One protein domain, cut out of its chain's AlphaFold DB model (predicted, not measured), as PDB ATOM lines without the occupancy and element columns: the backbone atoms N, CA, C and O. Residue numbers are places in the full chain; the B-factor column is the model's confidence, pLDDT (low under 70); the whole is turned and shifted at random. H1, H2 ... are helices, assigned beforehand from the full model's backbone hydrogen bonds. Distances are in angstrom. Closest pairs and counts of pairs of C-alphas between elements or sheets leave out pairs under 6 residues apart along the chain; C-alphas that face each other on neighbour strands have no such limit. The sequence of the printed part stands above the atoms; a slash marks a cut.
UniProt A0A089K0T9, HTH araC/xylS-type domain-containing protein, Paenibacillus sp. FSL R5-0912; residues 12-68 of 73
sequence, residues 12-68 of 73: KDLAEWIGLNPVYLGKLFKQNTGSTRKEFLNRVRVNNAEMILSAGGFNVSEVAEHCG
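What this domain is: This is residues 12 to 68 of the 73 residues of the protein "HTH araC/xylS-type domain-containing protein" of Paenibacillus sp. FSL R5-0912 (UniProt A0A089K0T9). The long helix H3 forms the shaft of an open, rod-like model, with H2 slanting off at its first end and the short H4 folded back over its last part. The short H1 makes a corner with the first residues of H2, away from H3 and H4. The printed part has 57 residues with four named helices, in the order H1, H2, H3, H4, and no named strand; the class is all helix. It is only just loose, close to extended, with a radius of gyration of the C-alphas of 15.3 A and spans of 44 by 20 by 13 A.

Where its parts are: H1 covers residues 12 to 18, beginning at C-alpha 12 (-21.290, -34.742, -37.824). H2 covers residues 22 to 33 and is 15.9 A long from first to last C-alpha. H3, residues 37 to 55, is the longest at 27.3 A and begins at C-alpha 37 (-14.777, -26.170, -37.311). H4 covers residues 60 to 66 and ends at C-alpha 66 (2.061, -31.050, -27.876).

How they stand to each other: H1 and H2 touch only at the corner by their link, about perpendicular at 87 degrees; their closest C-alphas, of Lys 12 and Pro 22, are 5.0 A apart. H3 touches H2 with residues 37 to 40 alone, at a steep tilt of 44 degrees, the same way; the closest C-alphas, of Phe 29 and Arg 37, are 7.4 A apart. H3 touches H4 with residues 49 to 53 alone, at a steep tilt of 57 degrees, opposite ways; the closest C-alphas, of Ala 49 and Val 63, are 5.9 A apart. H1 is apart from H3 and H4, and H2 is apart from H4. In H1, H2, H3 and H4 every O i to N i+4 pair is within hydrogen-bond range.

The domain as a whole: The C-alphas farthest apart, of Asn 21 and Gly 57, are 44.1 A apart. The printed part has no cut, and its three links between helices are tight. Mean pLDDT of the printed part is 88.4, and residue 68 is under 70.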
ATOM      1  N   LYS A  12     -20.408 -33.569 -37.744       90.50
ATOM      2  CA  LYS A  12     -21.290 -34.742 -37.824       90.50
ATOM      3  C   LYS A  12     -21.502 -35.399 -36.450       90.50
ATOM      4  O   LYS A  12     -22.641 -35.648 -36.092       90.50
ATOM      5  N   ASP A  13     -20.434 -35.565 -35.666       91.62
ATOM      6  CA  ASP A  13     -20.483 -36.241 -34.365       91.62
ATOM      7  C   ASP A  13     -21.261 -35.377 -33.361       91.62
ATOM      8  O   ASP A  13     -22.136 -35.857 -32.645       91.62
ATOM      9  N   LEU A  14     -21.001 -34.062 -33.368       89.31
ATOM     10  CA  LEU A  14     -21.753 -33.108 -32.548       89.31
ATOM     11  C   LEU A  14     -23.232 -33.089 -32.924       89.31
ATOM     12  O   LEU A  14     -24.080 -33.014 -32.042       89.31
ATOM     13  N   ALA A  15     -23.535 -33.139 -34.222       92.38
ATOM     14  CA  ALA A  15     -24.895 -33.119 -34.735       92.38
ATOM     15  C   ALA A  15     -25.670 -34.377 -34.332       92.38
ATOM     16  O   ALA A  15     -26.814 -34.256 -33.902       92.38
ATOM     17  N   GLU A  16     -25.037 -35.550 -34.379       93.94
ATOM     18  CA  GLU A  16     -25.614 -36.800 -33.878       93.94
ATOM     19  C   GLU A  16     -25.917 -36.727 -32.376       93.94
ATOM     20  O   GLU A  16     -27.021 -37.075 -31.961       93.94
ATOM     21  N   TRP A  17     -24.992 -36.208 -31.561       91.19
ATOM     22  CA  TRP A  17     -25.181 -36.113 -30.107       91.19
ATOM     23  C   TRP A  17     -26.328 -35.199 -29.681       91.19
ATOM     24  O   TRP A  17     -26.960 -35.449 -28.657       91.19
ATOM     25  N   ILE A  18     -26.594 -34.141 -30.445       91.94
ATOM     26  CA  ILE A  18     -27.636 -33.154 -30.124       91.94
ATOM     27  C   ILE A  18     -28.889 -33.298 -30.997       91.94
ATOM     28  O   ILE A  18     -29.792 -32.469 -30.908       91.94
ATOM     29  N   GLY A  19     -28.951 -34.327 -31.850       92.50
ATOM     30  CA  GLY A  19     -30.101 -34.607 -32.714       92.50
ATOM     31  C   GLY A  19     -30.343 -33.564 -33.810       92.50
ATOM     32  O   GLY A  19     -31.486 -33.341 -34.206       92.50
ATOM     33  N   LEU A  20     -29.293 -32.899 -34.300       92.62
ATOM     34  CA  LEU A  20     -29.386 -31.913 -35.376       92.62
ATOM     35  C   LEU A  20     -28.890 -32.466 -36.711       92.62
ATOM     36  O   LEU A  20     -28.092 -33.394 -36.790       92.62
ATOM     37  N   ASN A  21     -29.332 -31.839 -37.800       94.38
ATOM     38  CA  ASN A  21     -28.751 -32.094 -39.110       94.38
ATOM     39  C   ASN A  21     -27.305 -31.533 -39.166       94.38
ATOM     40  O   ASN A  21     -27.113 -30.352 -38.862       94.38
ATOM     41  N   PRO A  22     -26.296 -32.306 -39.618       93.06
ATOM     42  CA  PRO A  22     -24.901 -31.854 -39.687       93.06
ATOM     43  C   PRO A  22     -24.673 -30.597 -40.537       93.06
ATOM     44  O   PRO A  22     -23.840 -29.757 -40.195       93.06
ATOM     45  N   VAL A  23     -25.422 -30.427 -41.631       94.25
ATOM     46  CA  VAL A  23     -25.338 -29.234 -42.490       94.25
ATOM     47  C   VAL A  23     -25.866 -28.011 -41.746       94.25
ATOM     48  O   VAL A  23     -25.251 -26.944 -41.792       94.25
ATOM     49  N   TYR A  24     -26.987 -28.166 -41.040       94.56
ATOM     50  CA  TYR A  24     -27.560 -27.097 -40.228       94.56
ATOM     51  C   TYR A  24     -26.626 -26.709 -39.079       94.56
ATOM     52  O   TYR A  24     -26.310 -25.529 -38.926       94.56
ATOM     53  N   LEU A  25     -26.099 -27.692 -38.342       94.00
ATOM     54  CA  LEU A  25     -25.144 -27.431 -37.270       94.00
ATOM     55  C   LEU A  25     -23.868 -26.765 -37.796       94.00
ATOM     56  O   LEU A  25     -23.369 -25.831 -37.180       94.00
ATOM     57  N   GLY A  26     -23.357 -27.186 -38.956       93.94
ATOM     58  CA  GLY A  26     -22.197 -26.555 -39.586       93.94
ATOM     59  C   GLY A  26     -22.440 -25.087 -39.948       93.94
ATOM     60  O   GLY A  26     -21.576 -24.243 -39.703       93.94
ATOM     61  N   LYS A  27     -23.629 -24.763 -40.478       94.62
ATOM     62  CA  LYS A  27     -24.039 -23.373 -40.739       94.62
ATOM     63  C   LYS A  27     -24.128 -22.569 -39.447       94.62
ATOM     64  O   LYS A  27     -23.538 -21.495 -39.377       94.62
ATOM     65  N   LEU A  28     -24.802 -23.108 -38.431       94.69
ATOM     66  CA  LEU A  28     -24.951 -22.461 -37.131       94.69
ATOM     67  C   LEU A  28     -23.583 -22.213 -36.483       94.69
ATOM     68  O   LEU A  28     -23.305 -21.110 -36.022       94.69
ATOM     69  N   PHE A  29     -22.688 -23.200 -36.519       94.06
ATOM     70  CA  PHE A  29     -21.328 -23.076 -36.004       94.06
ATOM     71  C   PHE A  29     -20.565 -21.949 -36.707       94.06
ATOM     72  O   PHE A  29     -19.958 -21.107 -36.047       94.06
ATOM     73  N   LYS A  30     -20.617 -21.893 -38.043       94.12
ATOM     74  CA  LYS A  30     -19.936 -20.840 -38.807       94.12
ATOM     75  C   LYS A  30     -20.531 -19.457 -38.543       94.12
ATOM     76  O   LYS A  30     -19.775 -18.501 -38.428       94.12
ATOM     77  N   GLN A  31     -21.851 -19.350 -38.411       95.62
ATOM     78  CA  GLN A  31     -22.530 -18.090 -38.087       95.62
ATOM     79  C   GLN A  31     -22.153 -17.569 -36.695       95.62
ATOM     80  O   GLN A  31     -21.921 -16.377 -36.544       95.62
ATOM     81  N   ASN A  32     -22.046 -18.453 -35.700       93.94
ATOM     82  CA  ASN A  32     -21.732 -18.055 -34.326       93.94
ATOM     83  C   ASN A  32     -20.231 -17.837 -34.082       93.94
ATOM     84  O   ASN A  32     -19.859 -16.994 -33.277       93.94
ATOM     85  N   THR A  33     -19.356 -18.593 -34.753       92.19
ATOM     86  CA  THR A  33     -17.898 -18.524 -34.520       92.19
ATOM     87  C   THR A  33     -17.136 -17.730 -35.582       92.19
ATOM     88  O   THR A  33     -15.934 -17.512 -35.432       92.19
ATOM     89  N   GLY A  34     -17.788 -17.370 -36.692       94.94
ATOM     90  CA  GLY A  34     -17.159 -16.741 -37.859       94.94
ATOM     91  C   GLY A  34     -16.230 -17.663 -38.657       94.94
ATOM     92  O   GLY A  34     -15.612 -17.225 -39.621       94.94
ATOM     93  N   SER A  35     -16.114 -18.940 -38.281       91.75
ATOM     94  CA  SER A  35     -15.126 -19.871 -38.835       91.75
ATOM     95  C   SER A  35     -15.696 -21.274 -39.002       91.75
ATOM     96  O   SER A  35     -16.629 -21.683 -38.316       91.75
ATOM     97  N   THR A  36     -15.143 -22.046 -39.926       91.00
ATOM     98  CA  THR A  36     -15.388 -23.487 -39.977       91.00
ATOM     99  C   THR A  36     -14.814 -24.160 -38.731       91.00
ATOM    100  O   THR A  36     -13.883 -23.667 -38.095       91.00
ATOM    101  N   ARG A  37     -15.313 -25.355 -38.409       88.94
ATOM    102  CA  ARG A  37     -14.777 -26.170 -37.311       88.94
ATOM    103  C   ARG A  37     -13.264 -26.400 -37.431       88.94
ATOM    104  O   ARG A  37     -12.568 -26.401 -36.421       88.94
ATOM    105  N   LYS A  38     -12.752 -26.625 -38.649       87.88
ATOM    106  CA  LYS A  38     -11.321 -26.876 -38.891       87.88
ATOM    107  C   LYS A  38     -10.481 -25.634 -38.586       87.88
ATOM    108  O   LYS A  38      -9.495 -25.740 -37.869       87.88
ATOM    109  N   GLU A  39     -10.901 -24.471 -39.075       90.56
ATOM    110  CA  GLU A  39     -10.243 -23.189 -38.781       90.56
ATOM    111  C   GLU A  39     -10.289 -22.866 -37.285       90.56
ATOM    112  O   GLU A  39      -9.284 -22.451 -36.715       90.56
ATOM    113  N   PHE A  40     -11.428 -23.120 -36.635       89.75
ATOM    114  CA  PHE A  40     -11.575 -22.941 -35.195       89.75
ATOM    115  C   PHE A  40     -10.577 -23.807 -34.415       89.75
ATOM    116  O   PHE A  40      -9.861 -23.293 -33.560       89.75
ATOM    117  N   LEU A  41     -10.491 -25.101 -34.741       86.88
ATOM    118  CA  LEU A  41      -9.546 -26.021 -34.104       86.88
ATOM    119  C   LEU A  41      -8.094 -25.585 -34.326       86.88
ATOM    120  O   LEU A  41      -7.313 -25.563 -33.379       86.88
ATOM    121  N   ASN A  42      -7.742 -25.195 -35.552       88.12
ATOM    122  CA  ASN A  42      -6.400 -24.709 -35.863       88.12
ATOM    123  C   ASN A  42      -6.049 -23.465 -35.043       88.12
ATOM    124  O   ASN A  42      -4.970 -23.411 -34.468       88.12
ATOM    125  N   ARG A  43      -6.963 -22.497 -34.926       88.38
ATOM    126  CA  ARG A  43      -6.746 -21.296 -34.108       88.38
ATOM    127  C   ARG A  43      -6.500 -21.640 -32.641       88.38
ATOM    128  O   ARG A  43      -5.581 -21.101 -32.040       88.38
ATOM    129  N   VAL A  44      -7.279 -22.560 -32.073       87.06
ATOM    130  CA  VAL A  44      -7.072 -23.007 -30.685       87.06
ATOM    131  C   VAL A  44      -5.693 -23.655 -30.515       87.06
ATOM    132  O   VAL A  44      -5.007 -23.366 -29.539       87.06
ATOM    133  N   ARG A  45      -5.262 -24.489 -31.470       86.06
ATOM    134  CA  ARG A  45      -3.941 -25.137 -31.437       86.06
ATOM    135  C   ARG A  45      -2.792 -24.135 -31.549       86.06
ATOM    136  O   ARG A  45      -1.848 -24.239 -30.776       86.06
ATOM    137  N   VAL A  46      -2.889 -23.154 -32.448       86.88
ATOM    138  CA  VAL A  46      -1.879 -22.089 -32.594       86.88
ATOM    139  C   VAL A  46      -1.780 -21.247 -31.326       86.88
ATOM    140  O   VAL A  46      -0.681 -21.051 -30.820       86.88
ATOM    141  N   ASN A  47      -2.912 -20.817 -30.761       87.25
ATOM    142  CA  ASN A  47      -2.911 -20.039 -29.520       87.25
ATOM    143  C   ASN A  47      -2.277 -20.828 -28.362       87.25
ATOM    144  O   ASN A  47      -1.589 -20.264 -27.517       87.25
ATOM    145  N   ASN A  48      -2.490 -22.147 -28.317       84.38
ATOM    146  CA  ASN A  48      -1.847 -23.000 -27.323       84.38
ATOM    147  C   ASN A  48      -0.336 -23.135 -27.559       84.38
ATOM    148  O   ASN A  48       0.433 -23.062 -26.603       84.38
ATOM    149  N   ALA A  49       0.094 -23.278 -28.814       85.94
ATOM    150  CA  ALA A  49       1.511 -23.304 -29.163       85.94
ATOM    151  C   ALA A  49       2.214 -22.007 -28.740       85.94
ATOM    152  O   ALA A  49       3.284 -22.055 -28.144       85.94
ATOM    153  N   GLU A  50       1.578 -20.857 -28.975       87.50
ATOM    154  CA  GLU A  50       2.075 -19.550 -28.541       87.50
ATOM    155  C   GLU A  50       2.240 -19.478 -27.016       87.50
ATOM    156  O   GLU A  50       3.277 -19.022 -26.533       87.50
ATOM    157  N   MET A  51       1.266 -19.987 -26.252       86.25
ATOM    158  CA  MET A  51       1.349 -20.036 -24.788       86.25
ATOM    159  C   MET A  51       2.511 -20.912 -24.302       86.25
ATOM    160  O   MET A  51       3.249 -20.498 -23.410       86.25
ATOM    161  N   ILE A  52       2.703 -22.095 -24.893       85.69
ATOM    162  CA  ILE A  52       3.787 -23.011 -24.504       85.69
ATOM    163  C   ILE A  52       5.155 -22.426 -24.876       85.69
ATOM    164  O   ILE A  52       6.064 -22.426 -24.049       85.69
ATOM    165  N   LEU A  53       5.301 -21.872 -26.085       87.69
ATOM    166  CA  LEU A  53       6.543 -21.217 -26.514       87.69
ATOM    167  C   LEU A  53       6.893 -20.030 -25.612       87.69
ATOM    168  O   LEU A  53       8.055 -19.851 -25.258       87.69
ATOM    169  N   SER A  54       5.887 -19.251 -25.209       87.19
ATOM    170  CA  SER A  54       6.070 -18.097 -24.323       87.19
ATOM    171  C   SER A  54       6.439 -18.498 -22.892       87.19
ATOM    172  O   SER A  54       7.174 -17.772 -22.229       87.19
ATOM    173  N   ALA A  55       5.953 -19.649 -22.410       86.88
ATOM    174  CA  ALA A  55       6.341 -20.206 -21.113       86.88
ATOM    175  C   ALA A  55       7.788 -20.739 -21.104       86.88
ATOM    176  O   ALA A  55       8.420 -20.780 -20.048       86.88
ATOM    177  N   GLY A  56       8.319 -21.107 -22.276       81.44
ATOM    178  CA  GLY A  56       9.653 -21.678 -22.438       81.44
ATOM    179  C   GLY A  56       9.746 -23.141 -21.985       81.44
ATOM    180  O   GLY A  56       8.785 -23.737 -21.506       81.44
ATOM    181  N   GLY A  57      10.925 -23.742 -22.159       82.06
ATOM    182  CA  GLY A  57      11.202 -25.124 -21.739       82.06
ATOM    183  C   GLY A  57      10.948 -26.200 -22.798       82.06
ATOM    184  O   GLY A  57      11.365 -27.335 -22.592       82.06
ATOM    185  N   PHE A  58      10.353 -25.836 -23.935       83.94
ATOM    186  CA  PHE A  58      10.176 -26.712 -25.091       83.94
ATOM    187  C   PHE A  58      10.655 -26.017 -26.367       83.94
ATOM    188  O   PHE A  58      10.477 -24.808 -26.537       83.94
ATOM    189  N   ASN A  59      11.264 -26.778 -27.270       84.94
ATOM    190  CA  ASN A  59      11.603 -26.319 -28.610       84.94
ATOM    191  C   ASN A  59      10.379 -26.379 -29.545       84.94
ATOM    192  O   ASN A  59       9.352 -26.974 -29.228       84.94
ATOM    193  N   VAL A  60      10.484 -25.756 -30.721       83.75
ATOM    194  CA  VAL A  60       9.360 -25.629 -31.669       83.75
ATOM    195  C   VAL A  60       8.774 -26.986 -32.075       83.75
ATOM    196  O   VAL A  60       7.554 -27.101 -32.187       83.75
ATOM    197  N   SER A  61       9.609 -28.011 -32.254       84.75
ATOM    198  CA  SER A  61       9.158 -29.358 -32.619       84.75
ATOM    199  C   SER A  61       8.375 -30.017 -31.483       84.75
ATOM    200  O   SER A  61       7.294 -30.551 -31.713       84.75
ATOM    201  N   GLU A  62       8.863 -29.902 -30.246       83.38
ATOM    202  CA  GLU A  62       8.170 -30.408 -29.052       83.38
ATOM    203  C   GLU A  62       6.810 -29.713 -28.867       83.38
ATOM    204  O   GLU A  62       5.797 -30.356 -28.589       83.38
ATOM    205  N   VAL A  63       6.744 -28.396 -29.092       84.19
ATOM    206  CA  VAL A  63       5.476 -27.656 -29.028       84.19
ATOM    207  C   VAL A  63       4.505 -28.081 -30.133       84.19
ATOM    208  O   VAL A  63       3.300 -28.183 -29.877       84.19
ATOM    209  N   ALA A  64       4.996 -28.340 -31.347       79.06
ATOM    210  CA  ALA A  64       4.172 -28.815 -32.456       79.06
ATOM    211  C   ALA A  64       3.507 -30.163 -32.124       79.06
ATOM    212  O   ALA A  64       2.285 -30.292 -32.277       79.06
ATOM    213  N   GLU A  65       4.269 -31.108 -31.564       80.62
ATOM    214  CA  GLU A  65       3.746 -32.389 -31.074       80.62
ATOM    215  C   GLU A  65       2.697 -32.187 -29.973       80.62
ATOM    216  O   GLU A  65       1.575 -32.697 -30.073       80.62
ATOM    217  N   HIS A  66       2.996 -31.361 -28.964       77.44
ATOM    218  CA  HIS A  66       2.061 -31.050 -27.876       77.44
ATOM    219  C   HIS A  66       0.759 -30.385 -28.348       77.44
ATOM    220  O   HIS A  66      -0.279 -30.502 -27.689       77.44
ATOM    221  N   CYS A  67       0.780 -29.710 -29.499       77.31
ATOM    222  CA  CYS A  67      -0.389 -29.060 -30.094       77.31
ATOM    223  C   CYS A  67      -1.109 -29.930 -31.139       77.31
ATOM    224  O   CYS A  67      -2.057 -29.469 -31.782       77.31
ATOM    225  N   GLY A  68      -0.717 -31.199 -31.289       69.81
ATOM    226  CA  GLY A  68      -1.361 -32.152 -32.190       69.81
ATOM    227  C   GLY A  68      -1.063 -31.914 -33.673       69.81
ATOM    228  O   GLY A  68      -1.829 -32.384 -34.526       69.81
TER     229      GLY A  68